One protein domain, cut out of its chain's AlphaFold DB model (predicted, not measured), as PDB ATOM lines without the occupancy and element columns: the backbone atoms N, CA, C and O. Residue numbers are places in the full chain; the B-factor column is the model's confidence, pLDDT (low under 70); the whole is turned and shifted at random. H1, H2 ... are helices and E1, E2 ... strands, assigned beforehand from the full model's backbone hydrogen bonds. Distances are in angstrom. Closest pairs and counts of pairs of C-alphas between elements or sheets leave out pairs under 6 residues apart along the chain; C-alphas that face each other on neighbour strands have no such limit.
ATOM      1  N   GLN A   6      27.258   3.630 -35.499       93.69
ATOM      2  CA  GLN A   6      26.783   3.416 -36.862       93.69
ATOM      3  C   GLN A   6      27.573   2.276 -37.510       93.69
ATOM      4  O   GLN A   6      28.760   2.118 -37.226       93.69
ATOM      5  N   ASP A   7      26.946   1.526 -38.421       95.19
ATOM      6  CA  ASP A   7      27.572   0.400 -39.138       95.19
ATOM      7  C   ASP A   7      28.870   0.808 -39.854       95.19
ATOM      8  O   ASP A   7      29.849   0.064 -39.869       95.19
ATOM      9  N   SER A   8      28.930   2.042 -40.366       95.00
ATOM     10  CA  SER A   8      30.120   2.616 -41.013       95.00
ATOM     11  C   SER A   8      31.357   2.674 -40.109       95.00
ATOM     12  O   SER A   8      32.472   2.778 -40.610       95.00
ATOM     13  N   GLN A   9      31.182   2.599 -38.788       95.44
ATOM     14  CA  GLN A   9      32.271   2.598 -37.811       95.44
ATOM     15  C   GLN A   9      32.752   1.184 -37.456       95.44
ATOM     16  O   GLN A   9      33.680   1.044 -36.661       95.44
ATOM     17  N   LEU A  10      32.105   0.145 -37.990       96.94
ATOM     18  CA  LEU A  10      32.292  -1.255 -37.601       96.94
ATOM     19  C   LEU A  10      32.803  -2.131 -38.753       96.94
ATOM     20  O   LEU A  10      32.994  -3.329 -38.575       96.94
ATOM     21  N   THR A  11      33.042  -1.552 -39.930       96.81
ATOM     22  CA  THR A  11      33.347  -2.281 -41.176       96.81
ATOM     23  C   THR A  11      34.594  -3.163 -41.113       96.81
ATOM     24  O   THR A  11      34.727  -4.083 -41.911       96.81
ATOM     25  N   ASP A  12      35.508  -2.879 -40.184       97.75
ATOM     26  CA  ASP A  12      36.759  -3.619 -39.999       97.75
ATOM     27  C   ASP A  12      36.635  -4.819 -39.047       97.75
ATOM     28  O   ASP A  12      37.610  -5.551 -38.853       97.75
ATOM     29  N   GLU A  13      35.475  -5.033 -38.425       98.38
ATOM     30  CA  GLU A  13      35.255  -6.152 -37.509       98.38
ATOM     31  C   GLU A  13      35.221  -7.492 -38.244       98.38
ATOM     32  O   GLU A  13      34.474  -7.673 -39.199       98.38
ATOM     33  N   SER A  14      35.994  -8.459 -37.751       98.38
ATOM     34  CA  SER A  14      36.070  -9.803 -38.327       98.38
ATOM     35  C   SER A  14      35.227 -10.830 -37.580       98.38
ATOM     36  O   SER A  14      34.662 -11.731 -38.193       98.38
ATOM     37  N   GLU A  15      35.146 -10.718 -36.257       98.31
ATOM     38  CA  GLU A  15      34.402 -11.645 -35.405       98.31
ATOM     39  C   GLU A  15      33.977 -10.969 -34.101       98.31
ATOM     40  O   GLU A  15      34.617 -10.025 -33.625       98.31
ATOM     41  N   VAL A  16      32.916 -11.508 -33.507       98.50
ATOM     42  CA  VAL A  16      32.464 -11.197 -32.152       98.50
ATOM     43  C   VAL A  16      32.919 -12.327 -31.237       98.50
ATOM     44  O   VAL A  16      32.635 -13.494 -31.497       98.50
ATOM     45  N   VAL A  17      33.610 -11.982 -30.155       98.56
ATOM     46  CA  VAL A  17      34.059 -12.920 -29.127       98.56
ATOM     47  C   VAL A  17      33.303 -12.638 -27.840       98.56
ATOM     48  O   VAL A  17      33.455 -11.575 -27.234       98.56
ATOM     49  N   TRP A  18      32.519 -13.619 -27.408       98.44
ATOM     50  CA  TRP A  18      31.789 -13.596 -26.149       98.44
ATOM     51  C   TRP A  18      32.621 -14.231 -25.030       98.44
ATOM     52  O   TRP A  18      33.222 -15.288 -25.210       98.44
ATOM     53  N   LEU A  19      32.691 -13.561 -23.880       98.06
ATOM     54  CA  LEU A  19      33.316 -14.068 -22.653       98.06
ATOM     55  C   LEU A  19      32.292 -14.708 -21.710       98.06
ATOM     56  O   LEU A  19      32.662 -15.511 -20.858       98.06
ATOM     57  N   GLU A  20      31.026 -14.335 -21.869       97.19
ATOM     58  CA  GLU A  20      29.865 -14.876 -21.170       97.19
ATOM     59  C   GLU A  20      28.774 -15.183 -22.196       97.19
ATOM     60  O   GLU A  20      28.791 -14.611 -23.286       97.19
ATOM     61  N   ASP A  21      27.834 -16.067 -21.859       96.75
ATOM     62  CA  ASP A  21      26.766 -16.446 -22.784       96.75
ATOM     63  C   ASP A  21      25.820 -15.254 -23.050       96.75
ATOM     64  O   ASP A  21      25.142 -14.783 -22.127       96.75
ATOM     65  N   PRO A  22      25.751 -14.732 -24.293       95.88
ATOM     66  CA  PRO A  22      24.838 -13.644 -24.631       95.88
ATOM     67  C   PRO A  22      23.366 -14.044 -24.478       95.88
ATOM     68  O   PRO A  22      22.514 -13.172 -24.272       95.88
ATOM     69  N   GLU A  23      23.048 -15.340 -24.541       94.56
ATOM     70  CA  GLU A  23      21.679 -15.820 -24.399       94.56
ATOM     71  C   GLU A  23      21.119 -15.600 -23.005       94.56
ATOM     72  O   GLU A  23      19.899 -15.562 -22.879       94.56
ATOM     73  N   ASP A  24      21.945 -15.333 -21.991       93.56
ATOM     74  CA  ASP A  24      21.501 -15.051 -20.625       93.56
ATOM     75  C   ASP A  24      21.203 -13.572 -20.341       93.56
ATOM     76  O   ASP A  24      20.638 -13.240 -19.299       93.56
ATOM     77  N   LEU A  25      21.509 -12.674 -21.278       96.94
ATOM     78  CA  LEU A  25      21.481 -11.232 -21.035       96.94
ATOM     79  C   LEU A  25      20.334 -10.548 -21.775       96.94
ATOM     80  O   LEU A  25      20.131 -10.764 -22.967       96.94
ATOM     81  N   ASP A  26      19.567  -9.701 -21.093       97.31
ATOM     82  CA  ASP A  26      18.504  -8.931 -21.751       97.31
ATOM     83  C   ASP A  26      19.068  -7.961 -22.794       97.31
ATOM     84  O   ASP A  26      18.516  -7.816 -23.884       97.31
ATOM     85  N   TYR A  27      20.175  -7.306 -22.455       98.19
ATOM     86  CA  TYR A  27      20.928  -6.422 -23.331       98.19
ATOM     87  C   TYR A  27      22.413  -6.456 -22.970       98.19
ATOM     88  O   TYR A  27      22.798  -6.908 -21.893       98.19
ATOM     89  N   VAL A  28      23.234  -5.892 -23.850       98.12
ATOM     90  CA  VAL A  28      24.591  -5.429 -23.540       98.12
ATOM     91  C   VAL A  28      24.720  -3.967 -23.950       98.12
ATOM     92  O   VAL A  28      24.061  -3.524 -24.896       98.12
ATOM     93  N   ARG A  29      25.566  -3.196 -23.264       97.38
ATOM     94  CA  ARG A  29      26.025  -1.896 -23.774       97.38
ATOM     95  C   ARG A  29      27.110  -2.131 -24.813       97.38
ATOM     96  O   ARG A  29      27.868  -3.086 -24.688       97.38
ATOM     97  N   GLN A  30      27.210  -1.251 -25.805       96.25
ATOM     98  CA  GLN A  30      28.287  -1.280 -26.797       96.25
ATOM     99  C   GLN A  30      29.012   0.065 -26.859       96.25
ATOM    100  O   GLN A  30      28.387   1.123 -26.793       96.25
ATOM    101  N   ALA A  31      30.332   0.024 -27.012       94.75
ATOM    102  CA  ALA A  31      31.166   1.203 -27.238       94.75
ATOM    103  C   ALA A  31      32.404   0.840 -28.062       94.75
ATOM    104  O   ALA A  31      32.824  -0.315 -28.064       94.75
ATOM    105  N   LEU A  32      33.006   1.825 -28.731       94.88
ATOM    106  CA  LEU A  32      34.327   1.674 -29.343       94.88
ATOM    107  C   LEU A  32      35.416   2.058 -28.338       94.88
ATOM    108  O   LEU A  32      35.457   3.186 -27.843       94.88
ATOM    109  N   ASP A  33      36.322   1.121 -28.085       93.50
ATOM    110  CA  ASP A  33      37.530   1.314 -27.297       93.50
ATOM    111  C   ASP A  33      38.734   1.476 -28.222       93.50
ATOM    112  O   ASP A  33      38.884   0.741 -29.198       93.50
ATOM    113  N   LYS A  34      39.624   2.421 -27.901       93.75
ATOM    114  CA  LYS A  34      40.923   2.550 -28.570       93.75
ATOM    115  C   LYS A  34      41.929   1.620 -27.893       93.75
ATOM    116  O   LYS A  34      42.263   1.819 -26.726       93.75
ATOM    117  N   VAL A  35      42.419   0.615 -28.614       95.31
ATOM    118  CA  VAL A  35      43.311  -0.426 -28.075       95.31
ATOM    119  C   VAL A  35      44.510  -0.688 -28.997       95.31
ATOM    120  O   VAL A  35      44.404  -0.495 -30.204       95.31
ATOM    121  N   PRO A  36      45.666  -1.142 -28.476       96.19
ATOM    122  CA  PRO A  36      46.886  -1.280 -29.281       96.19
ATOM    123  C   PRO A  36      46.907  -2.525 -30.183       96.19
ATOM    124  O   PRO A  36      47.818  -2.688 -30.989       96.19
ATOM    125  N   THR A  37      45.934  -3.434 -30.049       96.62
ATOM    126  CA  THR A  37      45.911  -4.708 -30.777       96.62
ATOM    127  C   THR A  37      44.611  -4.907 -31.545       96.62
ATOM    128  O   THR A  37      43.522  -4.661 -31.029       96.62
ATOM    129  N   ARG A  38      44.715  -5.456 -32.762       97.38
ATOM    130  CA  ARG A  38      43.560  -5.836 -33.599       97.38
ATOM    131  C   ARG A  38      42.765  -7.023 -33.050       97.38
ATOM    132  O   ARG A  38      41.586  -7.155 -33.349       97.38
ATOM    133  N   LYS A  39      43.416  -7.906 -32.288       97.88
ATOM    134  CA  LYS A  39      42.837  -9.173 -31.830       97.88
ATOM    135  C   LYS A  39      43.196  -9.515 -30.390       97.88
ATOM    136  O   LYS A  39      44.149  -8.967 -29.829       97.88
ATOM    137  N   GLY A  40      42.457 -10.477 -29.845       97.31
ATOM    138  CA  GLY A  40      42.616 -10.981 -28.483       97.31
ATOM    139  C   GLY A  40      41.904 -10.098 -27.463       97.31
ATOM    140  O   GLY A  40      41.512  -8.970 -27.773       97.31
ATOM    141  N   LYS A  41      41.725 -10.624 -26.247       97.06
ATOM    142  CA  LYS A  41      41.007  -9.926 -25.175       97.06
ATOM    143  C   LYS A  41      41.678  -8.577 -24.883       97.06
ATOM    144  O   LYS A  41      42.839  -8.574 -24.467       97.06
ATOM    145  N   PRO A  42      40.993  -7.441 -25.116       93.50
ATOM    146  CA  PRO A  42      41.570  -6.138 -24.834       93.50
ATOM    147  C   PRO A  42      41.737  -5.951 -23.325       93.50
ATOM    148  O   PRO A  42      41.010  -6.538 -22.517       93.50
ATOM    149  N   ARG A  43      42.679  -5.087 -22.932       91.25
ATOM    150  CA  ARG A  43      42.701  -4.579 -21.560       91.25
ATOM    151  C   ARG A  43      41.429  -3.761 -21.351       91.25
ATOM    152  O   ARG A  43      41.198  -2.805 -22.081       91.25
ATOM    153  N   TYR A  44      40.635  -4.134 -20.356       90.31
ATOM    154  CA  TYR A  44      39.382  -3.467 -20.033       90.31
ATOM    155  C   TYR A  44      39.534  -2.713 -18.714       90.31
ATOM    156  O   TYR A  44      39.872  -3.312 -17.696       90.31
ATOM    157  N   SER A  45      39.356  -1.395 -18.757       86.12
ATOM    158  CA  SER A  45      39.535  -0.503 -17.603       86.12
ATOM    159  C   SER A  45      38.323   0.387 -17.335       86.12
ATOM    160  O   SER A  45      38.422   1.308 -16.531       86.12
ATOM    161  N   ARG A  46      37.215   0.165 -18.046       86.06
ATOM    162  CA  ARG A  46      35.944   0.833 -17.754       86.06
ATOM    163  C   ARG A  46      35.321   0.205 -16.512       86.06
ATOM    164  O   ARG A  46      35.602  -0.951 -16.193       86.06
ATOM    165  N   ASP A  47      34.433   0.957 -15.870       89.69
ATOM    166  CA  ASP A  47      33.569   0.403 -14.837       89.69
ATOM    167  C   ASP A  47      32.721  -0.748 -15.394       89.69
ATOM    168  O   ASP A  47      32.419  -0.832 -16.592       89.69
ATOM    169  N   GLY A  48      32.335  -1.648 -14.495       94.62
ATOM    170  CA  GLY A  48      31.549  -2.823 -14.836       94.62
ATOM    171  C   GLY A  48      32.379  -3.976 -15.394       94.62
ATOM    172  O   GLY A  48      33.568  -4.123 -15.114       94.62
ATOM    173  N   ARG A  49      31.710  -4.842 -16.152       96.56
ATOM    174  CA  ARG A  49      32.245  -6.121 -16.625       96.56
ATOM    175  C   ARG A  49      32.217  -6.203 -18.145       96.56
ATOM    176  O   ARG A  49      31.219  -5.856 -18.775       96.56
ATOM    177  N   LEU A  50      33.317  -6.685 -18.721       97.94
ATOM    178  CA  LEU A  50      33.422  -6.974 -20.148       97.94
ATOM    179  C   LEU A  50      32.702  -8.293 -20.454       97.94
ATOM    180  O   LEU A  50      33.140  -9.343 -19.991       97.94
ATOM    181  N   ILE A  51      31.650  -8.222 -21.263       98.50
ATOM    182  CA  ILE A  51      30.848  -9.368 -21.718       98.50
ATOM    183  C   ILE A  51      31.426  -9.975 -22.987       98.50
ATOM    184  O   ILE A  51      31.413 -11.185 -23.178       98.50
ATOM    185  N   GLY A  52      31.943  -9.132 -23.872       98.38
ATOM    186  CA  GLY A  52      32.473  -9.550 -25.155       98.38
ATOM    187  C   GLY A  52      33.168  -8.404 -25.864       98.38
ATOM    188  O   GLY A  52      33.184  -7.269 -25.389       98.38
ATOM    189  N   TYR A  53      33.764  -8.696 -27.005       98.44
ATOM    190  CA  TYR A  53      34.459  -7.711 -27.822       98.44
ATOM    191  C   TYR A  53      34.535  -8.178 -29.269       98.44
ATOM    192  O   TYR A  53      34.342  -9.356 -29.554       98.44
ATOM    193  N   THR A  54      34.889  -7.280 -30.181       98.50
ATOM    194  CA  THR A  54      35.203  -7.653 -31.561       98.50
ATOM    195  C   THR A  54      36.705  -7.752 -31.792       98.50
ATOM    196  O   THR A  54      37.506  -7.032 -31.183       98.50
ATOM    197  N   ASN A  55      37.117  -8.697 -32.634       98.56
ATOM    198  CA  ASN A  55      38.427  -8.643 -33.281       98.56
ATOM    199  C   ASN A  55      38.266  -7.956 -34.638       98.56
ATOM    200  O   ASN A  55      37.175  -7.926 -35.205       98.56
ATOM    201  N   LEU A  56      39.359  -7.397 -35.147       98.69
ATOM    202  CA  LEU A  56      39.392  -6.762 -36.459       98.69
ATOM    203  C   LEU A  56      40.046  -7.667 -37.500       98.69
ATOM    204  O   LEU A  56      40.855  -8.547 -37.177       98.69
ATOM    205  N   HIS A  57      39.749  -7.406 -38.768       98.19
ATOM    206  CA  HIS A  57      40.480  -7.984 -39.886       98.19
ATOM    207  C   HIS A  57      41.976  -7.613 -39.827       98.19
ATOM    208  O   HIS A  57      42.333  -6.524 -39.366       98.19
ATOM    209  N   PRO A  58      42.890  -8.468 -40.334       96.50
ATOM    210  CA  PRO A  58      44.326  -8.166 -40.348       96.50
ATOM    211  C   PRO A  58      44.691  -6.854 -41.057       96.50
ATOM    212  O   PRO A  58      45.668  -6.213 -40.677       96.50
ATOM    213  N   GLY A  59      43.899  -6.459 -42.060       95.81
ATOM    214  CA  GLY A  59      44.079  -5.230 -42.838       95.81
ATOM    215  C   GLY A  59      43.489  -3.965 -42.208       95.81
ATOM    216  O   GLY A  59      43.684  -2.894 -42.772       95.81
ATOM    217  N   ALA A  60      42.805  -4.064 -41.062       97.12
ATOM    218  CA  ALA A  60      42.185  -2.912 -40.413       97.12
ATOM    219  C   ALA A  60      43.225  -1.829 -40.099       97.12
ATOM    220  O   ALA A  60      44.313  -2.126 -39.569       97.12
ATOM    221  N   ALA A  61      42.895  -0.582 -40.425       95.19
ATOM    222  CA  ALA A  61      43.774   0.556 -40.202       95.19
ATOM    223  C   ALA A  61      43.732   0.989 -38.730       95.19
ATOM    224  O   ALA A  61      42.692   0.946 -38.075       95.19
ATOM    225  N   SER A  62      44.879   1.400 -38.194       96.50
ATOM    226  CA  SER A  62      44.907   2.129 -36.928       96.50
ATOM    227  C   SER A  62      44.566   3.596 -37.169       96.50
ATOM    228  O   SER A  62      44.842   4.140 -38.238       96.50
ATOM    229  N   ASP A  63      44.041   4.247 -36.140       94.88
ATOM    230  CA  ASP A  63      43.943   5.700 -36.056       94.88
ATOM    231  C   ASP A  63      45.338   6.322 -36.303       94.88
ATOM    232  O   ASP A  63      46.297   5.925 -35.633       94.88
ATOM    233  N   PRO A  64      45.494   7.227 -37.288       94.00
ATOM    234  CA  PRO A  64      46.808   7.709 -37.720       94.00
ATOM    235  C   PRO A  64      47.517   8.564 -36.664       94.00
ATOM    236  O   PRO A  64      48.745   8.600 -36.649       94.00
ATOM    237  N   ASP A  65      46.764   9.205 -35.767       95.06
ATOM    238  CA  ASP A  65      47.318  10.090 -34.740       95.06
ATOM    239  C   ASP A  65      47.815   9.303 -33.520       95.06
ATOM    240  O   ASP A  65      48.840   9.630 -32.925       95.06
ATOM    241  N   SER A  66      47.089   8.255 -33.128       95.38
ATOM    242  CA  SER A  66      47.372   7.477 -31.914       95.38
ATOM    243  C   SER A  66      48.019   6.116 -32.166       95.38
ATOM    244  O   SER A  66      48.552   5.512 -31.235       95.38
ATOM    245  N   GLY A  67      47.938   5.588 -33.388       96.50
ATOM    246  CA  GLY A  67      48.335   4.215 -33.713       96.50
ATOM    247  C   GLY A  67      47.433   3.140 -33.091       96.50
ATOM    248  O   GLY A  67      47.764   1.956 -33.151       96.50
ATOM    249  N   LEU A  68      46.298   3.519 -32.491       96.88
ATOM    250  CA  LEU A  68      45.372   2.599 -31.829       96.88
ATOM    251  C   LEU A  68      44.260   2.136 -32.773       96.88
ATOM    252  O   LEU A  68      43.868   2.827 -33.708       96.88
ATOM    253  N   PHE A  69      43.708   0.964 -32.490       97.19
ATOM    254  CA  PHE A  69      42.577   0.387 -33.204       97.19
ATOM    255  C   PHE A  69      41.285   0.660 -32.446       97.19
ATOM    256  O   PHE A  69      41.230   0.440 -31.235       97.19
ATOM    257  N   ALA A  70      40.244   1.098 -33.150       95.56
ATOM    258  CA  ALA A  70      38.900   1.159 -32.595       95.56
ATOM    259  C   ALA A  70      38.297  -0.253 -32.604       95.56
ATOM    260  O   ALA A  70      38.122  -0.849 -33.662       95.56
ATOM    261  N   ARG A  71      38.014  -0.806 -31.426       96.62
ATOM    262  CA  ARG A  71      37.410  -2.133 -31.268       96.62
ATOM    263  C   ARG A  71      36.170  -2.039 -30.417       96.62
ATOM    264  O   ARG A  71      36.169  -1.358 -29.394       96.62
ATOM    265  N   ARG A  72      35.108  -2.721 -30.833       97.06
ATOM    266  CA  ARG A  72      33.849  -2.684 -30.104       97.06
ATOM    267  C   ARG A  72      33.953  -3.572 -28.872       97.06
ATOM    268  O   ARG A  72      34.371  -4.725 -28.959       97.06
ATOM    269  N   ALA A  73      33.595  -3.009 -27.730       97.19
ATOM    270  CA  ALA A  73      33.471  -3.702 -26.462       97.19
ATOM    271  C   ALA A  73      31.992  -3.788 -26.084       97.19
ATOM    272  O   ALA A  73      31.250  -2.810 -26.215       97.19
ATOM    273  N   PHE A  74      31.590  -4.957 -25.594       97.94
ATOM    274  CA  PHE A  74      30.268  -5.223 -25.046       97.94
ATOM    275  C   PHE A  74      30.388  -5.366 -23.539       97.94
ATOM    276  O   PHE A  74      31.193  -6.163 -23.058       97.94
ATOM    277  N   PHE A  75      29.627  -4.584 -22.784       97.81
ATOM    278  CA  PHE A  75      29.803  -4.493 -21.338       97.81
ATOM    279  C   PHE A  75      28.487  -4.270 -20.596       97.81
ATOM    280  O   PHE A  75      27.480  -3.879 -21.188       97.81
ATOM    281  N   LEU A  76      28.519  -4.518 -19.288       98.00
ATOM    282  CA  LEU A  76      27.433  -4.212 -18.358       98.00
ATOM    283  C   LEU A  76      27.989  -3.520 -17.114       98.00
ATOM    284  O   LEU A  76      29.064  -3.871 -16.623       98.00
ATOM    285  N   LEU A  77      27.269  -2.516 -16.625       97.25
ATOM    286  CA  LEU A  77      27.588  -1.762 -15.416       97.25
ATOM    287  C   LEU A  77      26.897  -2.377 -14.188       97.25
ATOM    288  O   LEU A  77      25.892  -3.063 -14.339       97.25
ATOM    289  N   PRO A  78      27.373  -2.110 -12.957       96.56
ATOM    290  CA  PRO A  78      26.779  -2.692 -11.748       96.56
ATOM    291  C   PRO A  78      25.283  -2.397 -11.543       96.56
ATOM    292  O   PRO A  78      24.604  -3.194 -10.912       96.56
ATOM    293  N   HIS A  79      24.787  -1.282 -12.086       96.00
ATOM    294  CA  HIS A  79      23.390  -0.844 -11.989       96.00
ATOM    295  C   HIS A  79      22.551  -1.202 -13.232       96.00
ATOM    296  O   HIS A  79      21.430  -0.711 -13.395       96.00
ATOM    297  N   ASP A  80      23.103  -1.987 -14.163       97.19
ATOM    298  CA  ASP A  80      22.327  -2.524 -15.277       97.19
ATOM    299  C   ASP A  80      21.377  -3.634 -14.793       97.19
ATOM    300  O   ASP A  80      21.526  -4.214 -13.714       97.19
ATOM    301  N   ARG A  81      20.346  -3.904 -15.603       96.00
ATOM    302  CA  ARG A  81      19.206  -4.754 -15.223       96.00
ATOM    303  C   ARG A  81      19.603  -6.173 -14.807       96.00
ATOM    304  O   ARG A  81      18.885  -6.797 -14.034       96.00
ATOM    305  N   ASP A  82      20.731  -6.685 -15.295       95.81
ATOM    306  CA  ASP A  82      21.215  -8.026 -14.956       95.81
ATOM    307  C   ASP A  82      21.576  -8.173 -13.467       95.81
ATOM    308  O   ASP A  82      21.452  -9.264 -12.909       95.81
ATOM    309  N   LYS A  83      22.011  -7.087 -12.817       95.94
ATOM    310  CA  LYS A  83      22.298  -7.046 -11.374       95.94
ATOM    311  C   LYS A  83      21.227  -6.322 -10.580       95.94
ATOM    312  O   LYS A  83      20.941  -6.722  -9.454       95.94
ATOM    313  N   GLU A  84      20.602  -5.313 -11.174       96.25
ATOM    314  CA  GLU A  84      19.550  -4.524 -10.547       96.25
ATOM    315  C   GLU A  84      18.266  -4.557 -11.392       96.25
ATOM    316  O   GLU A  84      17.912  -3.569 -12.041       96.25
ATOM    317  N   PRO A  85      17.511  -5.674 -11.391       93.81
ATOM    318  CA  PRO A  85      16.317  -5.818 -12.231       93.81
ATOM    319  C   PRO A  85      15.204  -4.818 -11.891       93.81
ATOM    320  O   PRO A  85      14.399  -4.476 -12.752       93.81
ATOM    321  N   GLN A  86      15.176  -4.322 -10.650       94.69
ATOM    322  CA  GLN A  86      14.261  -3.267 -10.185       94.69
ATOM    323  C   GLN A  86      14.911  -1.873 -10.170       94.69
ATOM    324  O   GLN A  86      14.335  -0.924  -9.642       94.69
ATOM    325  N   GLY A  87      16.124  -1.755 -10.712       94.94
ATOM    326  CA  GLY A  87      16.907  -0.528 -10.730       94.94
ATOM    327  C   GLY A  87      16.476   0.460 -11.824       94.94
ATOM    328  O   GLY A  87      15.366   0.371 -12.367       94.94
ATOM    329  N   PRO A  88      17.366   1.402 -12.194       95.06
ATOM    330  CA  PRO A  88      17.069   2.474 -13.151       95.06
ATOM    331  C   PRO A  88      16.588   1.987 -14.524       95.06
ATOM    332  O   PRO A  88      15.869   2.700 -15.224       95.06
ATOM    333  N   TYR A  89      16.968   0.768 -14.906       96.00
ATOM    334  CA  TYR A  89      16.645   0.160 -16.196       96.00
ATOM    335  C   TYR A  89      15.551  -0.914 -16.104       96.00
ATOM    336  O   TYR A  89      15.467  -1.793 -16.959       96.00
ATOM    337  N   SER A  90      14.677  -0.845 -15.098       93.00
ATOM    338  CA  SER A  90      13.530  -1.760 -14.949       93.00
ATOM    339  C   SER A  90      12.476  -1.629 -16.062       93.00
ATOM    340  O   SER A  90      11.806  -2.603 -16.391       93.00
ATOM    341  N   VAL A  91      12.345  -0.450 -16.686       88.94
ATOM    342  CA  VAL A  91      11.315  -0.153 -17.713       88.94
ATOM    343  C   VAL A  91      11.871   0.168 -19.105       88.94
ATOM    344  O   VAL A  91      11.113   0.377 -20.050       88.94
ATOM    345  N   GLY A  92      13.191   0.240 -19.235       93.94
ATOM    346  CA  GLY A  92      13.887   0.649 -20.451       93.94
ATOM    347  C   GLY A  92      15.353   0.251 -20.383       93.94
ATOM    348  O   GLY A  92      15.802  -0.273 -19.369       93.94
ATOM    349  N   ALA A  93      16.116   0.510 -21.438       96.06
ATOM    350  CA  ALA A  93      17.544   0.207 -21.483       96.06
ATOM    351  C   ALA A  93      18.373   1.475 -21.741       96.06
ATOM    352  O   ALA A  93      17.833   2.457 -22.263       96.06
ATOM    353  N   PRO A  94      19.683   1.460 -21.438       96.06
ATOM    354  CA  PRO A  94      20.596   2.528 -21.834       96.06
ATOM    355  C   PRO A  94      20.503   2.864 -23.333       96.06
ATOM    356  O   PRO A  94      20.120   2.028 -24.161       96.06
ATOM    357  N   GLY A  95      20.875   4.092 -23.707       95.12
ATOM    358  CA  GLY A  95      20.791   4.563 -25.094       95.12
ATOM    359  C   GLY A  95      21.577   3.667 -26.053       95.12
ATOM    360  O   GLY A  95      21.038   3.201 -27.049       95.12
ATOM    361  N   GLU A  96      22.792   3.309 -25.672       95.75
ATOM    362  CA  GLU A  96      23.703   2.424 -26.393       95.75
ATOM    363  C   GLU A  96      23.368   0.930 -26.268       95.75
ATOM    364  O   GLU A  96      23.952   0.114 -26.976       95.75
ATOM    365  N   ALA A  97      22.457   0.545 -25.368       97.12
ATOM    366  CA  ALA A  97      22.168  -0.859 -25.108       97.12
ATOM    367  C   ALA A  97      21.374  -1.518 -26.242       97.12
ATOM    368  O   ALA A  97      20.401  -0.943 -26.749       97.12
ATOM    369  N   VAL A  98      21.777  -2.739 -26.593       97.75
ATOM    370  CA  VAL A  98      21.228  -3.538 -27.697       97.75
ATOM    371  C   VAL A  98      21.070  -5.000 -27.299       97.75
ATOM    372  O   VAL A  98      21.690  -5.463 -26.342       97.75
ATOM    373  N   ASP A  99      20.224  -5.722 -28.029       97.88
ATOM    374  CA  ASP A  99      20.040  -7.160 -27.850       97.88
ATOM    375  C   ASP A  99      21.283  -7.909 -28.348       97.88
ATOM    376  O   ASP A  99      21.600  -7.820 -29.542       97.88
ATOM    377  N   PRO A 100      21.990  -8.653 -27.480       98.00
ATOM    378  CA  PRO A 100      23.222  -9.322 -27.868       98.00
ATOM    379  C   PRO A 100      23.017 -10.381 -28.961       98.00
ATOM    380  O   PRO A 100      23.938 -10.620 -29.736       98.00
ATOM    381  N   ARG A 101      21.806 -10.939 -29.108       97.12
ATOM    382  CA  ARG A 101      21.473 -11.921 -30.158       97.12
ATOM    383  C   ARG A 101      21.456 -11.339 -31.568       97.12
ATOM    384  O   ARG A 101      21.427 -12.074 -32.545       97.12
ATOM    385  N   THR A 102      21.411 -10.015 -31.675       97.38
ATOM    386  CA  THR A 102      21.340  -9.299 -32.958       97.38
ATOM    387  C   THR A 102      22.694  -8.748 -33.396       97.38
ATOM    388  O   THR A 102      22.787  -8.074 -34.419       97.38
ATOM    389  N   ILE A 103      23.740  -8.982 -32.600       97.81
ATOM    390  CA  ILE A 103      25.073  -8.451 -32.857       97.81
ATOM    391  C   ILE A 103      25.795  -9.347 -33.856       97.81
ATOM    392  O   ILE A 103      26.042 -10.524 -33.607       97.81
ATOM    393  N   GLU A 104      26.213  -8.727 -34.951       97.50
ATOM    394  CA  GLU A 104      27.078  -9.311 -35.968       97.50
ATOM    395  C   GLU A 104      28.284  -8.379 -36.195       97.50
ATOM    396  O   GLU A 104      28.171  -7.163 -35.964       97.50
ATOM    397  N   PRO A 105      29.436  -8.903 -36.654       98.06
ATOM    398  CA  PRO A 105      30.530  -8.064 -37.134       98.06
ATOM    399  C   PRO A 105      30.032  -7.063 -38.185       98.06
ATOM    400  O   PRO A 105      29.284  -7.425 -39.093       98.06
ATOM    401  N   GLY A 106      30.415  -5.794 -38.048       97.12
ATOM    402  CA  GLY A 106      30.062  -4.752 -39.016       97.12
ATOM    403  C   GLY A 106      28.650  -4.184 -38.895       97.12
ATOM    404  O   GLY A 106      28.335  -3.224 -39.594       97.12
ATOM    405  N   LYS A 107      27.810  -4.721 -38.001       95.81
ATOM    406  CA  LYS A 107      26.443  -4.233 -37.787       95.81
ATOM    407  C   LYS A 107      26.221  -3.789 -36.355       95.81
ATOM    408  O   LYS A 107      26.593  -4.471 -35.394       95.81
ATOM    409  N   VAL A 108      25.581  -2.641 -36.197       94.00
ATOM    410  CA  VAL A 108      25.085  -2.177 -34.907       94.00
ATOM    411  C   VAL A 108      23.962  -3.115 -34.464       94.00
ATOM    412  O   VAL A 108      23.056  -3.422 -35.235       94.00
ATOM    413  N   GLY A 109      24.026  -3.583 -33.213       94.50
ATOM    414  CA  GLY A 109      22.954  -4.409 -32.654       94.50
ATOM    415  C   GLY A 109      21.613  -3.666 -32.637       94.50
ATOM    416  O   GLY A 109      21.556  -2.436 -32.586       94.50
ATOM    417  N   ALA A 110      20.514  -4.407 -32.651       96.06
ATOM    418  CA  ALA A 110      19.173  -3.848 -32.638       96.06
ATOM    419  C   ALA A 110      18.633  -3.681 -31.210       96.06
ATOM    420  O   ALA A 110      18.932  -4.450 -30.293       96.06
ATOM    421  N   LYS A 111      17.755  -2.689 -31.030       95.69
ATOM    422  CA  LYS A 111      16.898  -2.590 -29.844       95.69
ATOM    423  C   LYS A 111      15.655  -3.455 -30.052       95.69
ATOM    424  O   LYS A 111      14.724  -3.049 -30.737       95.69
ATOM    425  N   THR A 112      15.638  -4.640 -29.455       96.62
ATOM    426  CA  THR A 112      14.477  -5.544 -29.447       96.62
ATOM    427  C   THR A 112      13.595  -5.318 -28.222       96.62
ATOM    428  O   THR A 112      14.003  -4.654 -27.263       96.62
ATOM    429  N   LEU A 113      12.412  -5.939 -28.208       96.00
ATOM    430  CA  LEU A 113      11.551  -5.963 -27.027       96.00
ATOM    431  C   LEU A 113      12.276  -6.542 -25.802       96.00
ATOM    432  O   LEU A 113      12.190  -5.942 -24.731       96.00
ATOM    433  N   ARG A 114      13.055  -7.622 -25.966       95.94
ATOM    434  CA  ARG A 114      13.907  -8.178 -24.904       95.94
ATOM    435  C   ARG A 114      14.907  -7.155 -24.377       95.94
ATOM    436  O   ARG A 114      14.968  -6.943 -23.171       95.94
ATOM    437  N   SER A 115      15.630  -6.456 -25.250       96.62
ATOM    438  CA  SER A 115      16.590  -5.441 -24.789       96.62
ATOM    439  C   SER A 115      15.907  -4.319 -24.009       96.62
ATOM    440  O   SER A 115      16.370  -3.925 -22.937       96.62
ATOM    441  N   GLN A 116      14.758  -3.850 -24.501       96.50
ATOM    442  CA  GLN A 116      14.059  -2.706 -23.930       96.50
ATOM    443  C   GLN A 116      13.317  -3.048 -22.637       96.50
ATOM    444  O   GLN A 116      13.359  -2.247 -21.710       96.50
ATOM    445  N   LYS A 117      12.659  -4.209 -22.560       94.25
ATOM    446  CA  LYS A 117      11.718  -4.554 -21.477       94.25
ATOM    447  C   LYS A 117      12.018  -5.877 -20.763       94.25
ATOM    448  O   LYS A 117      11.275  -6.269 -19.869       94.25
ATOM    449  N   GLY A 118      13.093  -6.553 -21.146       92.50
ATOM    450  CA  GLY A 118      13.529  -7.826 -20.583       92.50
ATOM    451  C   GLY A 118      12.859  -9.057 -21.196       92.50
ATOM    452  O   GLY A 118      11.829  -8.970 -21.875       92.50
ATOM    453  N   ARG A 119      13.452 -10.231 -20.948       88.69
ATOM    454  CA  ARG A 119      13.009 -11.524 -21.502       88.69
ATOM    455  C   ARG A 119      11.557 -11.871 -21.166       88.69
ATOM    456  O   ARG A 119      10.835 -12.367 -22.024       88.69
ATOM    457  N   THR A 120      11.101 -11.586 -19.946       88.50
ATOM    458  CA  THR A 120       9.717 -11.881 -19.529       88.50
ATOM    459  C   THR A 120       8.692 -11.149 -20.396       88.50
ATOM    460  O   THR A 120       7.683 -11.734 -20.784       88.50
ATOM    461  N   ALA A 121       8.962  -9.887 -20.745       87.38
ATOM    462  CA  ALA A 121       8.077  -9.101 -21.601       87.38
ATOM    463  C   ALA A 121       8.061  -9.617 -23.048       87.38
ATOM    464  O   ALA A 121       7.008  -9.619 -23.681       87.38
ATOM    465  N   GLU A 122       9.206 -10.079 -23.563       90.62
ATOM    466  CA  GLU A 122       9.294 -10.722 -24.882       90.62
ATOM    467  C   GLU A 122       8.450 -12.002 -24.944       90.62
ATOM    468  O   GLU A 122       7.642 -12.154 -25.857       90.62
ATOM    469  N   ILE A 123       8.573 -12.883 -23.945       87.50
ATOM    470  CA  ILE A 123       7.807 -14.139 -23.881       87.50
ATOM    471  C   ILE A 123       6.302 -13.860 -23.795       87.50
ATOM    472  O   ILE A 123       5.515 -14.495 -24.498       87.50
ATOM    473  N   ALA A 124       5.894 -12.893 -22.966       88.94
ATOM    474  CA  ALA A 124       4.492 -12.504 -22.847       88.94
ATOM    475  C   ALA A 124       3.924 -11.991 -24.182       88.94
ATOM    476  O   ALA A 124       2.812 -12.358 -24.548       88.94
ATOM    477  N   ALA A 125       4.695 -11.194 -24.928       85.81
ATOM    478  CA  ALA A 125       4.284 -10.691 -26.237       85.81
ATOM    479  C   ALA A 125       4.243 -11.775 -27.326       85.81
ATOM    480  O   ALA A 125       3.446 -11.665 -28.246       85.81
TER     481      ALA A 125
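This is residues 6 to 125 of the 128 residues of a protein of Streptomyces rochei (UniProt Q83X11). What is the shape? Little of it is regular structure: a strongly twisted four-stranded sheet, E1 to E4, and long loops make an elongated body, with two short helices, H1 and H2, at one end. What is printed? The 120 residues hold E1 E2 E3 E4 H1 H2 in that order, 41 residues in a mixed class; the sheet, E1 E3 E4 E2, is antiparallel. How large is it? It is compact, with radius of gyration of the C-alphas 14.8 A and spans 47 by 25 by 22 A.

How do strands pair? E1, residues 13 to 18, is antiparallel to E3, residues 49 to 56, with N 14 and O 55 2.9 A apart. E3 and E4, residues 69 to 76, form a hairpin, with N 54 and O 72 2.9 A apart. E4 is antiparallel to E2, residues 29 to 35, with N 33 and O 71 2.8 A apart. Where are the helices? H1, residues 113 to 117, and H2, residues 119 to 125, are not on the sheet and touch only at the corner, closest at C-alphas 114 and 122, 5.3 A. In both, every O i to N i+4 pair is within hydrogen-bond range.

Where does E1 begin? C-alpha 13 is at (35.255, -6.152, -37.509). How long are E3 and E4? They measure 21.1 A and 21.7 A. Where does H2 end? C-alpha 125 is at (4.284, -10.691, -26.237).

Which links are long? E2 to E3, E3 to E4 and E4 to H1. Is anything cut or uncertain? The printed part has no cut, and no printed residue is under 70 in pLDDT.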